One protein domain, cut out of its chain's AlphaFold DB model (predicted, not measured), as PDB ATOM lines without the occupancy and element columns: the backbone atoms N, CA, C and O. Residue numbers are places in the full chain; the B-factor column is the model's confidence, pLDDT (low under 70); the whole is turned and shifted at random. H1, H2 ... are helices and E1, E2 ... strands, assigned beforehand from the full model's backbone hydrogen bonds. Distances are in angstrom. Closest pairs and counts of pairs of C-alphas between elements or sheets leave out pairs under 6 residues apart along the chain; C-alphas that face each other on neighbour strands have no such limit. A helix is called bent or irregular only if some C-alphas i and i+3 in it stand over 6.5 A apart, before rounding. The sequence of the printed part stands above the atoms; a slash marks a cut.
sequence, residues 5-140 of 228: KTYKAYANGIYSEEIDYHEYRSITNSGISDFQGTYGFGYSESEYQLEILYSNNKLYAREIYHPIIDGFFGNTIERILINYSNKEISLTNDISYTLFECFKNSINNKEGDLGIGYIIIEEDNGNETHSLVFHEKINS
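Overview. This is residues 5 to 140 of the 228 residues of the protein "YARHG domain-containing protein" of Olleya sp. Bg11-27 (UniProt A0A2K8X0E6). A small, irregular barrel of strands, closed as a ring through a broken strand, has H1 capping one end; the long hairpin E10 and E11 runs on beyond the barrel as an arm, with E1 beside E11. Round the ring come E3, E4, E5, E6 running on into E7, E8, E9, then the first part of E10 and the last part of E11, which meets E3 again; short E2 pairs with E9. The printed part has 136 residues, with one named helix and eleven named strands in the order E1 E2 H1 E3 E4 E5 E6 E7 E8 E9 E10 E11, mostly strand in class. The strands make one branched sheet, strongly twisted and mixed: E1 and E11 are parallel, the other neighbour pairs antiparallel. The whole is compact, with a radius of gyration of the C-alphas of 15.6 A and spans of 48 by 39 by 30 A.

Along the chain. The longest strand, E11, takes residues 127 to 139 and measures 37.6 A, ending with C-alpha 139 at (146.251, 91.997, 167.808). E10, residues 114 to 124, measures 31.3 A, and E9 is residues 96 to 102, 19.0 A. E8 is residues 88 to 91 and E7 residues 82 to 85. E6, residues 76 to 80, runs on into E7 across a break of 1 residue, at 32 degrees. E5, residues 58 to 65, measures 23.4 A; E4, residues 48 to 55, 22.7 A; and E3, residues 37 to 41, 12.9 A. E1, residues 5 to 11, measures 20.5 A and begins with C-alpha 5 at (169.340, 79.237, 189.338). E2 is residues 24 to 26. H1 is residues 32 to 35, with C-alpha 32 at (144.878, 75.738, 168.913); it is neither bent nor irregular, but only just: C-alphas 32 and 35 are 6.0 A apart.

Arrangement. E11 has E1 and E3 on one side and E10 on the other side. The hairpin E10 and E11 is antiparallel at 164 degrees, with N 120 and O 131 within hydrogen-bond range at 2.8 A. E1 is parallel to E11 at 22 degrees, with N 8 and O 130 at 2.8 A. E3 is antiparallel to the far end of E11, residues 137 to 139, with N 38 and O 139 at 2.8 A. From E3 a meander, each strand the antiparallel neighbour of the one before, runs through E4, E5 and E6: N 39 and O 50 are 2.8 A apart, N 53 and O 60 2.8 A, N 63 and O 78 2.8 A. A second meander is E7, E8, E9, E10 and E11, with N 83 and O 90 at 3.0 A, N 97 and O 89 at 2.8 A, and N 98 and O 117 at 2.9 A. E2 and E8 lie on one side of E9, E10 on the other side; N 25 and O 101 are 3.0 A apart. The closest C-alphas of E5 and E7, those of Ala 61 and Ile 82, are 6.1 A apart. H1 is on the sheet at a height of 5.0 A, over none of its strands; its closest C-alpha pair with E4 is Ser 33 and Tyr 54, 5.5 A. H1 is too short for an O i to N i+4 pair; its one O i to N i+3 pair is within range.

Size, cuts and confidence. The two C-alphas farthest apart, those of Phe 72 and Gly 126, are 50.9 A apart. The printed part has no cut. The links E1 to E2 and E9 to E10 are long; in the first, residues 18 to 19 pair antiparallel with residues 9 to 10 of E1. The mean pLDDT of the printed part is 85.4, and residues 12 to 17, 42 to 47 and 67 to 74 are under 70.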
ATOM      1  N   LYS A   5     170.257  79.002 190.456       82.75
ATOM      2  CA  LYS A   5     169.340  79.237 189.338       82.75
ATOM      3  C   LYS A   5     169.127  80.733 189.149       82.75
ATOM      4  O   LYS A   5     168.843  81.430 190.123       82.75
ATOM      5  N   THR A   6     169.254  81.199 187.915       82.56
ATOM      6  CA  THR A   6     169.000  82.586 187.511       82.56
ATOM      7  C   THR A   6     167.868  82.604 186.495       82.56
ATOM      8  O   THR A   6     167.815  81.737 185.630       82.56
ATOM      9  N   TYR A   7     166.976  83.587 186.585       82.88
ATOM     10  CA  TYR A   7     165.845  83.743 185.673       82.88
ATOM     11  C   TYR A   7     165.933  85.107 184.998       82.88
ATOM     12  O   TYR A   7     166.152  86.107 185.679       82.88
ATOM     13  N   LYS A   8     165.786  85.126 183.676       83.00
ATOM     14  CA  LYS A   8     165.800  86.321 182.831       83.00
ATOM     15  C   LYS A   8     164.628  86.260 181.869       83.00
ATOM     16  O   LYS A   8     164.179  85.171 181.508       83.00
ATOM     17  N   ALA A   9     164.140  87.404 181.429       77.62
ATOM     18  CA  ALA A   9     163.162  87.450 180.361       77.62
ATOM     19  C   ALA A   9     163.463  88.616 179.425       77.62
ATOM     20  O   ALA A   9     164.045  89.611 179.839       77.62
ATOM     21  N   TYR A  10     163.091  88.468 178.160       79.31
ATOM     22  CA  TYR A  10     163.372  89.439 177.114       79.31
ATOM     23  C   TYR A  10     162.140  89.643 176.236       79.31
ATOM     24  O   TYR A  10     161.551  88.669 175.754       79.31
ATOM     25  N   ALA A  11     161.762  90.901 176.012       70.31
ATOM     26  CA  ALA A  11     160.628  91.253 175.158       70.31
ATOM     27  C   ALA A  11     161.078  91.416 173.702       70.31
ATOM     28  O   ALA A  11     161.816  92.343 173.394       70.31
ATOM     29  N   ASN A  12     160.630  90.562 172.787       67.19
ATOM     30  CA  ASN A  12     160.949  90.604 171.353       67.19
ATOM     31  C   ASN A  12     162.381  90.160 170.951       67.19
ATOM     32  O   ASN A  12     162.862  90.541 169.881       67.19
ATOM     33  N   GLY A  13     163.045  89.301 171.743       59.97
ATOM     34  CA  GLY A  13     164.294  88.596 171.372       59.97
ATOM     35  C   GLY A  13     165.392  88.613 172.452       59.97
ATOM     36  O   GLY A  13     165.378  89.453 173.323       59.97
ATOM     37  N   ILE A  14     166.393  87.724 172.406       51.34
ATOM     38  CA  ILE A  14     167.397  87.518 173.496       51.34
ATOM     39  C   ILE A  14     168.280  88.752 173.806       51.34
ATOM     40  O   ILE A  14     168.926  88.825 174.847       51.34
ATOM     41  N   TYR A  15     168.321  89.727 172.903       52.53
ATOM     42  CA  TYR A  15     169.146  90.933 173.026       52.53
ATOM     43  C   TYR A  15     168.324  92.212 173.192       52.53
ATOM     44  O   TYR A  15     168.883  93.308 173.173       52.53
ATOM     45  N   SER A  16     167.008  92.078 173.304       62.44
ATOM     46  CA  SER A  16     166.109  93.197 173.524       62.44
ATOM     47  C   SER A  16     166.089  93.617 175.000       62.44
ATOM     48  O   SER A  16     166.971  93.260 175.783       62.44
ATOM     49  N   GLU A  17     165.097  94.419 175.379       69.00
ATOM     50  CA  GLU A  17     164.912  94.872 176.752       69.00
ATOM     51  C   GLU A  17     164.639  93.699 177.709       69.00
ATOM     52  O   GLU A  17     163.763  92.861 177.466       69.00
ATOM     53  N   GLU A  18     165.408  93.655 178.800       78.31
ATOM     54  CA  GLU A  18     165.227  92.691 179.882       78.31
ATOM     55  C   GLU A  18     163.955  93.039 180.671       78.31
ATOM     56  O   GLU A  18     163.800  94.150 181.175       78.31
ATOM     57  N   ILE A  19     163.048  92.071 180.776       77.69
ATOM     58  CA  ILE A  19     161.809  92.124 181.561       77.69
ATOM     59  C   ILE A  19     161.907  91.131 182.731       77.69
ATOM     60  O   ILE A  19     162.757  90.235 182.737       77.69
ATOM     61  N   ASP A  20     161.050  91.264 183.747       83.12
ATOM     62  CA  ASP A  20     161.069  90.344 184.891       83.12
ATOM     63  C   ASP A  20     160.370  89.024 184.538       83.12
ATOM     64  O   ASP A  20     159.160  88.971 184.327       83.12
ATOM     65  N   TYR A  21     161.134  87.928 184.527       84.62
ATOM     66  CA  TYR A  21     160.630  86.570 184.302       84.62
ATOM     67  C   TYR A  21     159.433  86.214 185.198       84.62
ATOM     68  O   TYR A  21     158.516  85.520 184.764       84.62
ATOM     69  N   HIS A  22     159.413  86.705 186.440       86.31
ATOM     70  CA  HIS A  22     158.367  86.399 187.414       86.31
ATOM     71  C   HIS A  22     157.082  87.202 187.198       86.31
ATOM     72  O   HIS A  22     156.171  87.087 188.013       86.31
ATOM     73  N   GLU A  23     156.987  88.014 186.145       89.25
ATOM     74  CA  GLU A  23     155.758  88.714 185.743       89.25
ATOM     75  C   GLU A  23     154.975  87.948 184.669       89.25
ATOM     76  O   GLU A  23     153.838  88.303 184.351       89.25
ATOM     77  N   TYR A  24     155.548  86.855 184.153       91.88
ATOM     78  CA  TYR A  24     154.977  86.052 183.079       91.88
ATOM     79  C   TYR A  24     154.755  84.613 183.531       91.88
ATOM     80  O   TYR A  24     155.519  84.045 184.313       91.88
ATOM     81  N   ARG A  25     153.696  83.986 183.018       93.06
ATOM     82  CA  ARG A  25     153.449  82.555 183.225       93.06
ATOM     83  C   ARG A  25     152.892  81.912 181.968       93.06
ATOM     84  O   ARG A  25     152.164  82.551 181.211       93.06
ATOM     85  N   SER A  26     153.230  80.644 181.756       93.44
ATOM     86  CA  SER A  26     152.702  79.880 180.631       93.44
ATOM     87  C   SER A  26     151.231  79.524 180.854       93.44
ATOM     88  O   SER A  26     150.795  79.189 181.960       93.44
ATOM     89  N   ILE A  27     150.447  79.583 179.781       93.81
ATOM     90  CA  ILE A  27     149.021  79.265 179.791       93.81
ATOM     91  C   ILE A  27     148.856  77.772 179.518       93.81
ATOM     92  O   ILE A  27     149.006  77.298 178.394       93.81
ATOM     93  N   THR A  28     148.504  77.009 180.551       87.00
ATOM     94  CA  THR A  28     148.439  75.541 180.463       87.00
ATOM     95  C   THR A  28     147.148  75.006 179.842       87.00
ATOM     96  O   THR A  28     147.093  73.830 179.480       87.00
ATOM     97  N   ASN A  29     146.099  75.823 179.736       88.19
ATOM     98  CA  ASN A  29     144.771  75.424 179.245       88.19
ATOM     99  C   ASN A  29     144.437  76.010 177.863       88.19
ATOM    100  O   ASN A  29     143.263  76.145 177.530       88.19
ATOM    101  N   SER A  30     145.453  76.342 177.066       91.38
ATOM    102  CA  SER A  30     145.267  76.879 175.720       91.38
ATOM    103  C   SER A  30     144.836  75.819 174.699       91.38
ATOM    104  O   SER A  30     145.255  74.655 174.737       91.38
ATOM    105  N   GLY A  31     143.998  76.247 173.760       94.62
ATOM    106  CA  GLY A  31     143.636  75.535 172.542       94.62
ATOM    107  C   GLY A  31     144.356  76.087 171.310       94.62
ATOM    108  O   GLY A  31     144.961  77.156 171.334       94.62
ATOM    109  N   ILE A  32     144.264  75.357 170.196       96.69
ATOM    110  CA  ILE A  32     144.878  75.738 168.913       96.69
ATOM    111  C   ILE A  32     144.462  77.141 168.442       96.69
ATOM    112  O   ILE A  32     145.295  77.892 167.944       96.69
ATOM    113  N   SER A  33     143.199  77.525 168.640       96.25
ATOM    114  CA  SER A  33     142.668  78.830 168.231       96.25
ATOM    115  C   SER A  33     143.266  79.998 169.008       96.25
ATOM    116  O   SER A  33     143.304  81.111 168.491       96.25
ATOM    117  N   ASP A  34     143.758  79.761 170.225       96.25
ATOM    118  CA  ASP A  34     144.273  80.821 171.097       96.25
ATOM    119  C   ASP A  34     145.593  81.398 170.573       96.25
ATOM    120  O   ASP A  34     145.988  82.500 170.948       96.25
ATOM    121  N   PHE A  35     146.256  80.689 169.656       96.81
ATOM    122  CA  PHE A  35     147.438  81.176 168.952       96.81
ATOM    123  C   PHE A  35     147.107  82.163 167.831       96.81
ATOM    124  O   PHE A  35     148.027  82.796 167.318       96.81
ATOM    125  N   GLN A  36     145.836  82.357 167.466       97.56
ATOM    126  CA  GLN A  36     145.469  83.373 166.484       97.56
ATOM    127  C   GLN A  36     145.872  84.772 166.962       97.56
ATOM    128  O   GLN A  36     145.617  85.155 168.110       97.56
ATOM    129  N   GLY A  37     146.473  85.539 166.058       96.12
ATOM    130  CA  GLY A  37     146.824  86.928 166.293       96.12
ATOM    131  C   GLY A  37     148.021  87.396 165.478       96.12
ATOM    132  O   GLY A  37     148.613  86.636 164.710       96.12
ATOM    133  N   THR A  38     148.360  88.661 165.679       94.31
ATOM    134  CA  THR A  38     149.573  89.301 165.173       94.31
ATOM    135  C   THR A  38     150.551  89.446 166.327       94.31
ATOM    136  O   THR A  38     150.184  89.984 167.373       94.31
ATOM    137  N   TYR A  39     151.780  88.981 166.128       92.38
ATOM    138  CA  TYR A  39     152.848  89.004 167.119       92.38
ATOM    139  C   TYR A  39     154.020  89.838 166.617       92.38
ATOM    140  O   TYR A  39     154.429  89.706 165.459       92.38
ATOM    141  N   GLY A  40     154.545  90.688 167.495       86.38
ATOM    142  CA  GLY A  40     155.708  91.523 167.215       86.38
ATOM    143  C   GLY A  40     157.014  90.749 167.358       86.38
ATOM    144  O   GLY A  40     157.203  89.976 168.297       86.38
ATOM    145  N   PHE A  41     157.938  90.962 166.426       81.56
ATOM    146  CA  PHE A  41     159.285  90.413 166.497       81.56
ATOM    147  C   PHE A  41     160.303  91.496 166.087       81.56
ATOM    148  O   PHE A  41     160.126  92.178 165.080       81.56
ATOM    149  N   GLY A  42     161.398  91.626 166.844       66.44
ATOM    150  CA  GLY A  42     162.452  92.620 166.600       66.44
ATOM    151  C   GLY A  42     162.469  93.782 167.603       66.44
ATOM    152  O   GLY A  42     161.616  93.888 168.478       66.44
ATOM    153  N   TYR A  43     163.483  94.645 167.490       55.41
ATOM    154  CA  TYR A  43     163.778  95.713 168.464       55.41
ATOM    155  C   TYR A  43     162.845  96.922 168.384       55.41
ATOM    156  O   TYR A  43     162.659  97.633 169.365       55.41
ATOM    157  N   SER A  44     162.287  97.165 167.204       57.25
ATOM    158  CA  SER A  44     161.174  98.076 166.992       57.25
ATOM    159  C   SER A  44     160.026  97.195 166.533       57.25
ATOM    160  O   SER A  44     160.203  96.432 165.585       57.25
ATOM    161  N   GLU A  45     158.862  97.293 167.172       49.94
ATOM    162  CA  GLU A  45     157.643  96.479 166.968       49.94
ATOM    163  C   GLU A  45     157.073  96.489 165.522       49.94
ATOM    164  O   GLU A  45     155.969  96.020 165.247       49.94
ATOM    165  N   SER A  46     157.822  97.053 164.577       52.09
ATOM    166  CA  SER A  46     157.457  97.399 163.207       52.09
ATOM    167  C   SER A  46     158.424  96.871 162.140       52.09
ATOM    168  O   SER A  46     158.169  97.091 160.959       52.09
ATOM    169  N   GLU A  47     159.508  96.173 162.495       65.50
ATOM    170  CA  GLU A  47     160.391  95.604 161.465       65.50
ATOM    171  C   GLU A  47     159.839  94.286 160.919       65.50
ATOM    172  O   GLU A  47     159.837  94.085 159.705       65.50
ATOM    173  N   TYR A  48     159.307  93.423 161.789       81.69
ATOM    174  CA  TYR A  48     158.866  92.086 161.416       81.69
ATOM    175  C   TYR A  48     157.679  91.615 162.282       81.69
ATOM    176  O   TYR A  48     157.665  91.774 163.503       81.69
ATOM    177  N   GLN A  49     156.646  91.063 161.642       89.06
ATOM    178  CA  GLN A  49     155.436  90.562 162.299       89.06
ATOM    179  C   GLN A  49     155.139  89.128 161.872       89.06
ATOM    180  O   GLN A  49     155.205  88.791 160.689       89.06
ATOM    181  N   LEU A  50     154.726  88.311 162.838       92.62
ATOM    182  CA  LEU A  50     154.134  87.003 162.590       92.62
ATOM    183  C   LEU A  50     152.619  87.124 162.720       92.62
ATOM    184  O   LEU A  50     152.105  87.445 163.790       92.62
ATOM    185  N   GLU A  51     151.893  86.814 161.657       95.50
ATOM    186  CA  GLU A  51     150.444  86.669 161.717       95.50
ATOM    187  C   GLU A  51     150.064  85.192 161.675       95.50
ATOM    188  O   GLU A  51     150.476  84.451 160.779       95.50
ATOM    189  N   ILE A  52     149.230  84.778 162.625       97.44
ATOM    190  CA  ILE A  52     148.677  83.430 162.724       97.44
ATOM    191  C   ILE A  52     147.162  83.527 162.605       97.44
ATOM    192  O   ILE A  52     146.505  84.142 163.442       97.44
ATOM    193  N   LEU A  53     146.606  82.879 161.586       98.25
ATOM    194  CA  LEU A  53     145.174  82.735 161.362       98.25
ATOM    195  C   LEU A  53     144.740  81.323 161.750       98.25
ATOM    196  O   LEU A  53     145.298  80.344 161.252       98.25
ATOM    197  N   TYR A  54     143.707  81.213 162.582       97.44
ATOM    198  CA  TYR A  54     143.022  79.950 162.821       97.44
ATOM    199  C   TYR A  54     141.778  79.873 161.935       97.44
ATOM    200  O   TYR A  54     140.878  80.703 162.030       97.44
ATOM    201  N   SER A  55     141.725  78.871 161.065       96.56
ATOM    202  CA  SER A  55     140.586  78.641 160.177       96.56
ATOM    203  C   SER A  55     140.427  77.156 159.898       96.56
ATOM    204  O   SER A  55     141.417  76.436 159.763       96.56
ATOM    205  N   ASN A  56     139.182  76.678 159.831       93.88
ATOM    206  CA  ASN A  56     138.858  75.296 159.466       93.88
ATOM    207  C   ASN A  56     139.678  74.242 160.250       93.88
ATOM    208  O   ASN A  56     140.189  73.275 159.685       93.88
ATOM    209  N   ASN A  57     139.799  74.437 161.573       94.06
ATOM    210  CA  ASN A  57     140.576  73.602 162.505       94.06
ATOM    211  C   ASN A  57     142.087  73.513 162.216       94.06
ATOM    212  O   ASN A  57     142.744  72.573 162.663       94.06
ATOM    213  N   LYS A  58     142.649  74.483 161.494       95.25
ATOM    214  CA  LYS A  58     144.071  74.551 161.152       95.25
ATOM    215  C   LYS A  58     144.632  75.939 161.429       95.25
ATOM    216  O   LYS A  58     143.897  76.925 161.467       95.25
ATOM    217  N   LEU A  59     145.947  75.995 161.615       97.50
ATOM    218  CA  LEU A  59     146.688  77.246 161.655       97.50
ATOM    219  C   LEU A  59     147.312  77.521 160.294       97.50
ATOM    220  O   LEU A  59     147.853  76.627 159.643       97.50
ATOM    221  N   TYR A  60     147.266  78.784 159.904       97.69
ATOM    222  CA  TYR A  60     147.984  79.335 158.771       97.69
ATOM    223  C   TYR A  60     148.855  80.459 159.307       97.69
ATOM    224  O   TYR A  60     148.370  81.288 160.072       97.69
ATOM    225  N   ALA A  61     150.124  80.493 158.917       96.69
ATOM    226  CA  ALA A  61     151.051  81.519 159.367       96.69
ATOM    227  C   ALA A  61     151.665  82.251 158.178       96.69
ATOM    228  O   ALA A  61     151.927  81.659 157.122       96.69
ATOM    229  N   ARG A  62     151.900  83.545 158.364       94.94
ATOM    230  CA  ARG A  62     152.693  84.348 157.444       94.94
ATOM    231  C   ARG A  62     153.543  85.353 158.192       94.94
ATOM    232  O   ARG A  62     153.168  85.840 159.255       94.94
ATOM    233  N   GLU A  63     154.650  85.673 157.568       91.75
ATOM    234  CA  GLU A  63     155.581  86.695 157.987       91.75
ATOM    235  C   GLU A  63     155.354  87.955 157.170       91.75
ATOM    236  O   GLU A  63     155.145  87.890 155.954       91.75
ATOM    237  N   ILE A  64     155.383  89.096 157.851       88.62
ATOM    238  CA  ILE A  64     155.318  90.418 157.244       88.62
ATOM    239  C   ILE A  64     156.600  91.147 157.619       88.62
ATOM    240  O   ILE A  64     156.855  91.394 158.794       88.62
ATOM    241  N   TYR A  65     157.398  91.486 156.613       83.25
ATOM    242  CA  TYR A  65     158.587  92.320 156.767       83.25
ATOM    243  C   TYR A  65     158.409  93.611 155.970       83.25
ATOM    244  O   TYR A  65     157.867  93.589 154.855       83.25
ATOM    245  N   HIS A  66     158.887  94.724 156.525       76.56
ATOM    246  CA  HIS A  66     158.808  96.049 155.910       76.56
ATOM    247  C   HIS A  66     160.184  96.518 155.414       76.56
ATOM    248  O   HIS A  66     160.803  97.387 156.032       76.56
ATOM    249  N   PRO A  67     160.710  95.966 154.300       68.00
ATOM    250  CA  PRO A  67     161.983  96.421 153.774       68.00
ATOM    251  C   PRO A  67     161.872  97.859 153.258       68.00
ATOM    252  O   PRO A  67     160.922  98.224 152.558       68.00
ATOM    253  N   ILE A  68     162.913  98.648 153.517       66.25
ATOM    254  CA  ILE A  68     163.169  99.872 152.760       66.25
ATOM    255  C   ILE A  68     163.852  99.449 151.456       66.25
ATOM    256  O   ILE A  68     165.016  99.053 151.461       66.25
ATOM    257  N   ILE A  69     163.128  99.523 150.339       64.69
ATOM    258  CA  ILE A  69     163.650  99.222 148.999       64.69
ATOM    259  C   ILE A  69     163.676 100.532 148.218       64.69
ATOM    260  O   ILE A  69     162.630 101.125 147.972       64.69
ATOM    261  N   ASP A  70     164.870 101.007 147.859       67.25
ATOM    262  CA  ASP A  70     165.072 102.235 147.073       67.25
ATOM    263  C   ASP A  70     164.326 103.474 147.616       67.25
ATOM    264  O   ASP A  70     163.837 104.316 146.866       67.25
ATOM    265  N   GLY A  71     164.219 103.591 148.945       68.50
ATOM    266  CA  GLY A  71     163.527 104.701 149.613       68.50
ATOM    267  C   GLY A  71     162.002 104.561 149.702       68.50
ATOM    268  O   GLY A  71     161.344 105.474 150.199       68.50
ATOM    269  N   PHE A  72     161.437 103.428 149.275       56.69
ATOM    270  CA  PHE A  72     160.025 103.090 149.439       56.69
ATOM    271  C   PHE A  72     159.844 101.981 150.478       56.69
ATOM    272  O   PHE A  72     160.595 101.006 150.509       56.69
ATOM    273  N   PHE A  73     158.806 102.115 151.305       60.38
ATOM    274  CA  PHE A  73     158.351 101.034 152.173       60.38
ATOM    275  C   PHE A  73     157.623  99.990 151.321       60.38
ATOM    276  O   PHE A  73     156.546 100.257 150.782       60.38
ATOM    277  N   GLY A  74     158.237  98.820 151.164       64.69
ATOM    278  CA  GLY A  74     157.570  97.633 150.641       64.69
ATOM    279  C   GLY A  74     156.965  96.811 151.777       64.69
ATOM    280  O   GLY A  74     157.410  96.910 152.916       64.69
ATOM    281  N   ASN A  75     155.983  95.966 151.458       72.75
ATOM    282  CA  ASN A  75     155.533  94.902 152.355       72.75
ATOM    283  C   ASN A  75     155.850  93.570 151.684       72.75
ATOM    284  O   ASN A  75     155.274  93.252 150.637       72.75
ATOM    285  N   THR A  76     156.746  92.794 152.281       82.94
ATOM    286  CA  THR A  76     156.977  91.409 151.874       82.94
ATOM    287  C   THR A  76     156.115  90.515 152.753       82.94
ATOM    288  O   THR A  76     156.175  90.621 153.973       82.94
ATOM    289  N   ILE A  77     155.294  89.671 152.124       89.88
ATOM    290  CA  ILE A  77     154.424  88.711 152.808       89.88
ATOM    291  C   ILE A  77     154.832  87.305 152.380       89.88
ATOM    292  O   ILE A  77     154.696  86.955 151.202       89.88
ATOM    293  N   GLU A  78     155.276  86.491 153.333       91.19
ATOM    294  CA  GLU A  78     155.741  85.126 153.078       91.19
ATOM    295  C   GLU A  78     154.979  84.116 153.930       91.19
ATOM    296  O   GLU A  78     154.741  84.328 155.112       91.19
ATOM    297  N   ARG A  79     154.550  83.005 153.324       94.31
ATOM    298  CA  ARG A  79     153.886  81.922 154.058       94.31
ATOM    299  C   ARG A  79     154.927  81.161 154.876       94.31
ATOM    300  O   ARG A  79     155.920  80.720 154.306       94.31
ATOM    301  N   ILE A  80     154.605  80.872 156.134       93.25
ATOM    302  CA  ILE A  80     155.398  80.009 157.013       93.25
ATOM    303  C   ILE A  80     154.634  78.726 157.324       93.25
ATOM    304  O   ILE A  80     153.403  78.720 157.433       93.25
ATOM    305  N   LEU A  81     155.362  77.612 157.425       93.69
ATOM    306  CA  LEU A  81     154.783  76.371 157.927       93.69
ATOM    307  C   LEU A  81     154.650  76.470 159.441       93.69
ATOM    308  O   LEU A  81     155.610  76.780 160.141       93.69
ATOM    309  N   ILE A  82     153.450  76.178 159.917       95.56
ATOM    310  CA  ILE A  82     153.114  76.164 161.330       95.56
ATOM    311  C   ILE A  82     152.490  74.818 161.661       95.56
ATOM    312  O   ILE A  82     151.587  74.353 160.961       95.56
ATOM    313  N   ASN A  83     152.969  74.198 162.729       95.62
ATOM    314  CA  ASN A  83     152.378  72.990 163.282       95.62
ATOM    315  C   ASN A  83     151.896  73.277 164.695       95.62
ATOM    316  O   ASN A  83     152.528  74.035 165.420       95.62
ATOM    317  N   TYR A  84     150.792  72.650 165.085       95.69
ATOM    318  CA  TYR A  84     150.307  72.671 166.457       95.69
ATOM    319  C   TYR A  84     150.360  71.259 167.026       95.69
ATOM    320  O   TYR A  84     149.786  70.330 166.454       95.69
ATOM    321  N   SER A  85     151.030  71.096 168.160       94.44
ATOM    322  CA  SER A  85     151.073  69.830 168.890       94.44
ATOM    323  C   SER A  85     151.369  70.093 170.356       94.44
ATOM    324  O   SER A  85     152.092  71.027 170.669       94.44
ATOM    325  N   ASN A  86     150.817  69.287 171.265       92.81
ATOM    326  CA  ASN A  86     151.115  69.382 172.701       92.81
ATOM    327  C   ASN A  86     150.942  70.792 173.309       92.81
ATOM    328  O   ASN A  86     151.648  71.137 174.247       92.81
ATOM    329  N   LYS A  87     149.970  71.580 172.818       93.88
ATOM    330  CA  LYS A  87     149.717  72.978 173.238       93.88
ATOM    331  C   LYS A  87     150.837  73.964 172.886       93.88
ATOM    332  O   LYS A  87     150.877  75.067 173.424       93.88
ATOM    333  N   GLU A  88     151.686  73.584 171.945       95.31
ATOM    334  CA  GLU A  88     152.750  74.397 171.376       95.31
ATOM    335  C   GLU A  88     152.513  74.598 169.882       95.31
ATOM    336  O   GLU A  88     151.914  73.747 169.211       95.31
ATOM    337  N   ILE A  89     153.010  75.719 169.364       96.19
ATOM    338  CA  ILE A  89     153.190  75.910 167.928       96.19
ATOM    339  C   ILE A  89     154.667  75.788 167.580       96.19
ATOM    340  O   ILE A  89     155.503  76.358 168.271       96.19
ATOM    341  N   SER A  90     154.995  75.090 166.501       94.94
ATOM    342  CA  SER A  90     156.344  75.093 165.936       94.94
ATOM    343  C   SER A  90     156.343  75.734 164.557       94.94
ATOM    344  O   SER A  90     155.442  75.498 163.744       94.94
ATOM    345  N   LEU A  91     157.345  76.581 164.323       91.38
ATOM    346  CA  LEU A  91     157.582  77.250 163.044       91.38
ATOM    347  C   LEU A  91     158.731  76.555 162.295       91.38
ATOM    348  O   LEU A  91     159.396  75.668 162.826       91.38
ATOM    349  N   THR A  92     158.999  76.963 161.053       78.62
ATOM    350  CA  THR A  92     160.042  76.369 160.187       78.62
ATOM    351  C   THR A  92     161.473  76.463 160.722       78.62
ATOM    352  O   THR A  92     162.363  75.839 160.157       78.62
ATOM    353  N   ASN A  93     161.711  77.252 161.770       73.25
ATOM    354  CA  ASN A  93     163.016  77.426 162.408       73.25
ATOM    355  C   ASN A  93     163.250  76.477 163.600       73.25
ATOM    356  O   ASN A  93     164.158  76.724 164.389       73.25
ATOM    357  N   ASP A  94     162.415  75.441 163.753       78.69
ATOM    358  CA  ASP A  94     162.437  74.462 164.850       78.69
ATOM    359  C   ASP A  94     162.223  75.058 166.257       78.69
ATOM    360  O   ASP A  94     162.309  74.348 167.262       78.69
ATOM    361  N   ILE A  95     161.876  76.347 166.358       85.00
ATOM    362  CA  ILE A  95     161.487  76.966 167.624       85.00
ATOM    363  C   ILE A  95     160.026  76.616 167.903       85.00
ATOM    364  O   ILE A  95     159.144  76.833 167.064       85.00
ATOM    365  N   SER A  96     159.785  76.080 169.098       92.06
ATOM    366  CA  SER A  96     158.445  75.805 169.613       92.06
ATOM    367  C   SER A  96     158.049  76.879 170.618       92.06
ATOM    368  O   SER A  96     158.807  77.191 171.534       92.06
ATOM    369  N   TYR A  97     156.862  77.446 170.436       94.94
ATOM    370  CA  TYR A  97     156.323  78.509 171.265       94.94
ATOM    371  C   TYR A  97     155.108  78.013 172.044       94.94
ATOM    372  O   TYR A  97     154.228  77.337 171.504       94.94
ATOM    373  N   THR A  98     155.025  78.434 173.300       95.94
ATOM    374  CA  THR A  98     153.828  78.307 174.140       95.94
ATOM    375  C   THR A  98     153.164  79.669 174.295       95.94
ATOM    376  O   THR A  98     153.782  80.705 174.050       95.94
ATOM    377  N   LEU A  99     151.895  79.679 174.700       96.56
ATOM    378  CA  LEU A  99     151.226  80.916 175.091       96.56
ATOM    379  C   LEU A  99     151.648  81.323 176.501       96.56
ATOM    380  O   LEU A  99     151.682  80.496 177.413       96.56
ATOM    381  N   PHE A 100     151.901  82.613 176.669       95.44
ATOM    382  CA  PHE A 100     152.197  83.257 177.938       95.44
ATOM    383  C   PHE A 100     151.208  84.389 178.190       95.44
ATOM    384  O   PHE A 100     150.701  85.011 177.254       95.44
ATOM    385  N   GLU A 101     150.976  84.667 179.465       94.50
ATOM    386  CA  GLU A 101     150.330  85.894 179.910       94.50
ATOM    387  C   GLU A 101     151.250  86.666 180.851       94.50
ATOM    388  O   GLU A 101     151.919  86.083 181.712       94.50
ATOM    389  N   CYS A 102     151.245  87.985 180.689       92.12
ATOM    390  CA  CYS A 102     151.731  88.920 181.684       92.12
ATOM    391  C   CYS A 102     150.694  88.949 182.817       92.12
ATOM    392  O   CYS A 102     149.599  89.478 182.653       92.12
ATOM    393  N   PHE A 103     150.975  88.318 183.958       91.62
ATOM    394  CA  PHE A 103     149.998  88.198 185.054       91.62
ATOM    395  C   PHE A 103     150.134  89.307 186.104       91.62
ATOM    396  O   PHE A 103     149.417  89.317 187.105       91.62
ATOM    397  N   LYS A 104     151.074  90.226 185.889       88.94
ATOM    398  CA  LYS A 104     151.307  91.417 186.697       88.94
ATOM    399  C   LYS A 104     151.930  92.476 185.798       88.94
ATOM    400  O   LYS A 104     152.817  92.139 185.031       88.94
ATOM    401  N   ASN A 105     151.502  93.733 185.935       85.69
ATOM    402  CA  ASN A 105     152.054  94.846 185.154       85.69
ATOM    403  C   ASN A 105     153.588  94.826 185.119       85.69
ATOM    404  O   ASN A 105     154.220  94.854 186.176       85.69
ATOM    405  N   SER A 106     154.119  94.843 183.903       80.19
ATOM    406  CA  SER A 106     155.531  94.908 183.551       80.19
ATOM    407  C   SER A 106     155.876  96.273 182.943       80.19
ATOM    408  O   SER A 106     155.037  97.174 182.872       80.19
ATOM    409  N   ILE A 107     157.125  96.439 182.505       76.12
ATOM    410  CA  ILE A 107     157.614  97.675 181.873       76.12
ATOM    411  C   ILE A 107     156.858  97.944 180.564       76.12
ATOM    412  O   ILE A 107     156.392  99.063 180.350       76.12
ATOM    413  N   ASN A 108     156.677  96.905 179.741       75.81
ATOM    414  CA  ASN A 108     156.081  97.016 178.404       75.81
ATOM    415  C   ASN A 108     154.680  96.401 178.293       75.81
ATOM    416  O   ASN A 108     153.928  96.760 177.394       75.81
ATOM    417  N   ASN A 109     154.296  95.527 179.227       82.44
ATOM    418  CA  ASN A 109     153.041  94.781 179.166       82.44
ATOM    419  C   ASN A 109     152.196  94.993 180.424       82.44
ATOM    420  O   ASN A 109     152.705  95.134 181.535       82.44
ATOM    421  N   LYS A 110     150.880  95.028 180.253       87.69
ATOM    422  CA  LYS A 110     149.892  95.126 181.326       87.69
ATOM    423  C   LYS A 110     149.459  93.740 181.776       87.69
ATOM    424  O   LYS A 110     149.512  92.767 181.030       87.69
ATOM    425  N   GLU A 111     148.955  93.675 183.003       92.56
ATOM    426  CA  GLU A 111     148.282  92.480 183.497       92.56
ATOM    427  C   GLU A 111     147.148  92.056 182.544       92.56
ATOM    428  O   GLU A 111     146.239  92.836 182.251       92.56
ATOM    429  N   GLY A 112     147.213  90.810 182.080       90.88
ATOM    430  CA  GLY A 112     146.298  90.212 181.112       90.88
ATOM    431  C   GLY A 112     146.795  90.229 179.665       90.88
ATOM    432  O   GLY A 112     146.182  89.565 178.828       90.88
ATOM    433  N   ASP A 113     147.889  90.933 179.360       91.12
ATOM    434  CA  ASP A 113     148.467  90.914 178.016       91.12
ATOM    435  C   ASP A 113     148.984  89.513 177.684       91.12
ATOM    436  O   ASP A 113     149.614  88.831 178.499       91.12
ATOM    437  N   LEU A 114     148.692  89.076 176.462       94.19
ATOM    438  CA  LEU A 114     149.017  87.747 175.968       94.19
ATOM    439  C   LEU A 114     150.187  87.821 174.995       94.19
ATOM    440  O   LEU A 114     150.402  88.825 174.323       94.19
ATOM    441  N   GLY A 115     150.892  86.712 174.844       93.94
ATOM    442  CA  GLY A 115     151.927  86.574 173.834       93.94
ATOM    443  C   GLY A 115     152.328  85.127 173.638       93.94
ATOM    444  O   GLY A 115     151.830  84.226 174.316       93.94
ATOM    445  N   ILE A 116     153.229  84.905 172.693       95.06
ATOM    446  CA  ILE A 116     153.899  83.618 172.524       95.06
ATOM    447  C   ILE A 116     155.323  83.724 173.052       95.06
ATOM    448  O   ILE A 116     155.944  84.778 172.973       95.06
ATOM    449  N   GLY A 117     155.862  82.635 173.580       93.12
ATOM    450  CA  GLY A 117     157.229  82.635 174.071       93.12
ATOM    451  C   GLY A 117     157.825  81.251 174.211       93.12
ATOM    452  O   GLY A 117     157.128  80.234 174.139       93.12
ATOM    453  N   TYR A 118     159.133  81.228 174.414       91.81
ATOM    454  CA  TYR A 118     159.909  80.015 174.640       91.81
ATOM    455  C   TYR A 118     160.959  80.255 175.724       91.81
ATOM    456  O   TYR A 118     161.366  81.390 175.972       91.81
ATOM    457  N   ILE A 119     161.369  79.179 176.398       90.44
ATOM    458  CA  ILE A 119     162.354  79.224 177.481       90.44
ATOM    459  C   ILE A 119     163.642  78.568 176.994       90.44
ATOM    460  O   ILE A 119     163.627  77.444 176.497       90.44
ATOM    461  N   ILE A 120     164.755  79.268 177.171       89.19
ATOM    462  CA  ILE A 120     166.106  78.765 176.933       89.19
ATOM    463  C   ILE A 120     166.714  78.440 178.291       89.19
ATOM    464  O   ILE A 120     166.662  79.267 179.200       89.19
ATOM    465  N   ILE A 121     167.283  77.246 178.428       89.19
ATOM    466  CA  ILE A 121     167.984  76.830 179.641       89.19
ATOM    467  C   ILE A 121     169.460  76.657 179.294       89.19
ATOM    468  O   ILE A 121     169.811  75.815 178.470       89.19
ATOM    469  N   GLU A 122     170.314  77.463 179.916       90.00
ATOM    470  CA  GLU A 122     171.768  77.417 179.758       90.00
ATOM    471  C   GLU A 122     172.416  76.957 181.062       90.00
ATOM    472  O   GLU A 122     172.111  77.487 182.132       90.00
ATOM    473  N   GLU A 123     173.331  75.994 180.985       89.44
ATOM    474  CA  GLU A 123     174.106  75.531 182.135       89.44
ATOM    475  C   GLU A 123     175.576  75.935 181.992       89.44
ATOM    476  O   GLU A 123     176.226  75.595 181.004       89.44
ATOM    477  N   ASP A 124     176.119  76.620 183.001       87.00
ATOM    478  CA  ASP A 124     177.540  76.965 183.077       87.00
ATOM    479  C   ASP A 124     178.086  76.746 184.492       87.00
ATOM    480  O   ASP A 124     177.563  77.275 185.474       87.00
ATOM    481  N   ASN A 125     179.153  75.951 184.607       83.56
ATOM    482  CA  ASN A 125     179.859  75.657 185.860       83.56
ATOM    483  C   ASN A 125     178.945  75.240 187.038       83.56
ATOM    484  O   ASN A 125     179.234  75.532 188.200       83.56
ATOM    485  N   GLY A 126     177.849  74.529 186.747       81.94
ATOM    486  CA  GLY A 126     176.869  74.086 187.745       81.94
ATOM    487  C   GLY A 126     175.819  75.135 188.126       81.94
ATOM    488  O   GLY A 126     175.066  74.907 189.069       81.94
ATOM    489  N   ASN A 127     175.754  76.257 187.410       85.75
ATOM    490  CA  ASN A 127     174.669  77.231 187.483       85.75
ATOM    491  C   ASN A 127     173.757  77.083 186.269       85.75
ATOM    492  O   ASN A 127     174.222  76.763 185.181       85.75
ATOM    493  N   GLU A 128     172.469  77.340 186.461       90.38
ATOM    494  CA  GLU A 128     171.439  77.202 185.433       90.38
ATOM    495  C   GLU A 128     170.771  78.564 185.209       90.38
ATOM    496  O   GLU A 128     170.341  79.215 186.166       90.38
ATOM    497  N   THR A 129     170.685  79.011 183.960       87.25
ATOM    498  CA  THR A 129     170.002  80.249 183.572       87.25
ATOM    499  C   THR A 129     168.791  79.918 182.720       87.25
ATOM    500  O   THR A 129     168.922  79.266 181.692       87.25
ATOM    501  N   HIS A 130     167.620  80.376 183.151       89.69
ATOM    502  CA  HIS A 130     166.347  80.247 182.447       89.69
ATOM    503  C   HIS A 130     166.004  81.590 181.812       89.69
ATOM    504  O   HIS A 130     165.736  82.551 182.530       89.69
ATOM    505  N   SER A 131     166.000  81.659 180.487       89.19
ATOM    506  CA  SER A 131     165.710  82.876 179.728       89.19
ATOM    507  C   SER A 131     164.393  82.726 178.972       89.19
ATOM    508  O   SER A 131     164.310  81.924 178.045       89.19
ATOM    509  N   LEU A 132     163.365  83.486 179.348       91.25
ATOM    510  CA  LEU A 132     162.127  83.608 178.575       91.25
ATOM    511  C   LEU A 132     162.327  84.605 177.434       91.25
ATOM    512  O   LEU A 132     162.724  85.742 177.663       91.25
ATOM    513  N   VAL A 133     161.984  84.209 176.217       90.56
ATOM    514  CA  VAL A 133     161.811  85.134 175.095       90.56
ATOM    515  C   VAL A 133     160.318  85.267 174.841       90.56
ATOM    516  O   VAL A 133     159.666  84.279 174.503       90.56
ATOM    517  N   PHE A 134     159.775  86.463 175.056       90.94
ATOM    518  CA  PHE A 134     158.348  86.760 174.952       90.94
ATOM    519  C   PHE A 134     158.070  87.669 173.752       90.94
ATOM    520  O   PHE A 134     158.743  88.679 173.569       90.94
ATOM    521  N   HIS A 135     157.067  87.315 172.957       90.81
ATOM    522  CA  HIS A 135     156.581  88.076 171.811       90.81
ATOM    523  C   HIS A 135     155.131  88.471 172.063       90.81
ATOM    524  O   HIS A 135     154.239  87.613 172.098       90.81
ATOM    525  N   GLU A 136     154.900  89.767 172.241       89.56
ATOM    526  CA  GLU A 136     153.579  90.301 172.549       89.56
ATOM    527  C   GLU A 136     152.589  90.045 171.410       89.56
ATOM    528  O   GLU A 136     152.902  90.190 170.223       89.56
ATOM    529  N   LYS A 137     151.356  89.694 171.784       93.31
ATOM    530  CA  LYS A 137     150.214  89.674 170.878       93.31
ATOM    531  C   LYS A 137     149.665  91.093 170.717       93.31
ATOM    532  O   LYS A 137     148.841  91.546 171.505       93.31
ATOM    533  N   ILE A 138     150.052  91.741 169.624       89.88
ATOM    534  CA  ILE A 138     149.632  93.101 169.250       89.88
ATOM    535  C   ILE A 138     148.138  93.139 168.899       89.88
ATOM    536  O   ILE A 138     147.419  94.085 169.219       89.88
ATOM    537  N   ASN A 139     147.652  92.106 168.204       87.31
ATOM    538  CA  ASN A 139     146.251  91.997 167.808       87.31
ATOM    539  C   ASN A 139     145.766  90.555 167.959       87.31
ATOM    540  O   ASN A 139     146.416  89.619 167.503       87.31
ATOM    541  N   SER A 140     144.603  90.368 168.576       86.38
ATOM    542  CA  SER A 140     143.974  89.057 168.765       86.38
ATOM    543  C   SER A 140     143.149  88.574 167.572       86.38
ATOM    544  O   SER A 140     142.838  87.386 167.488       86.38
TER     545      SER A 140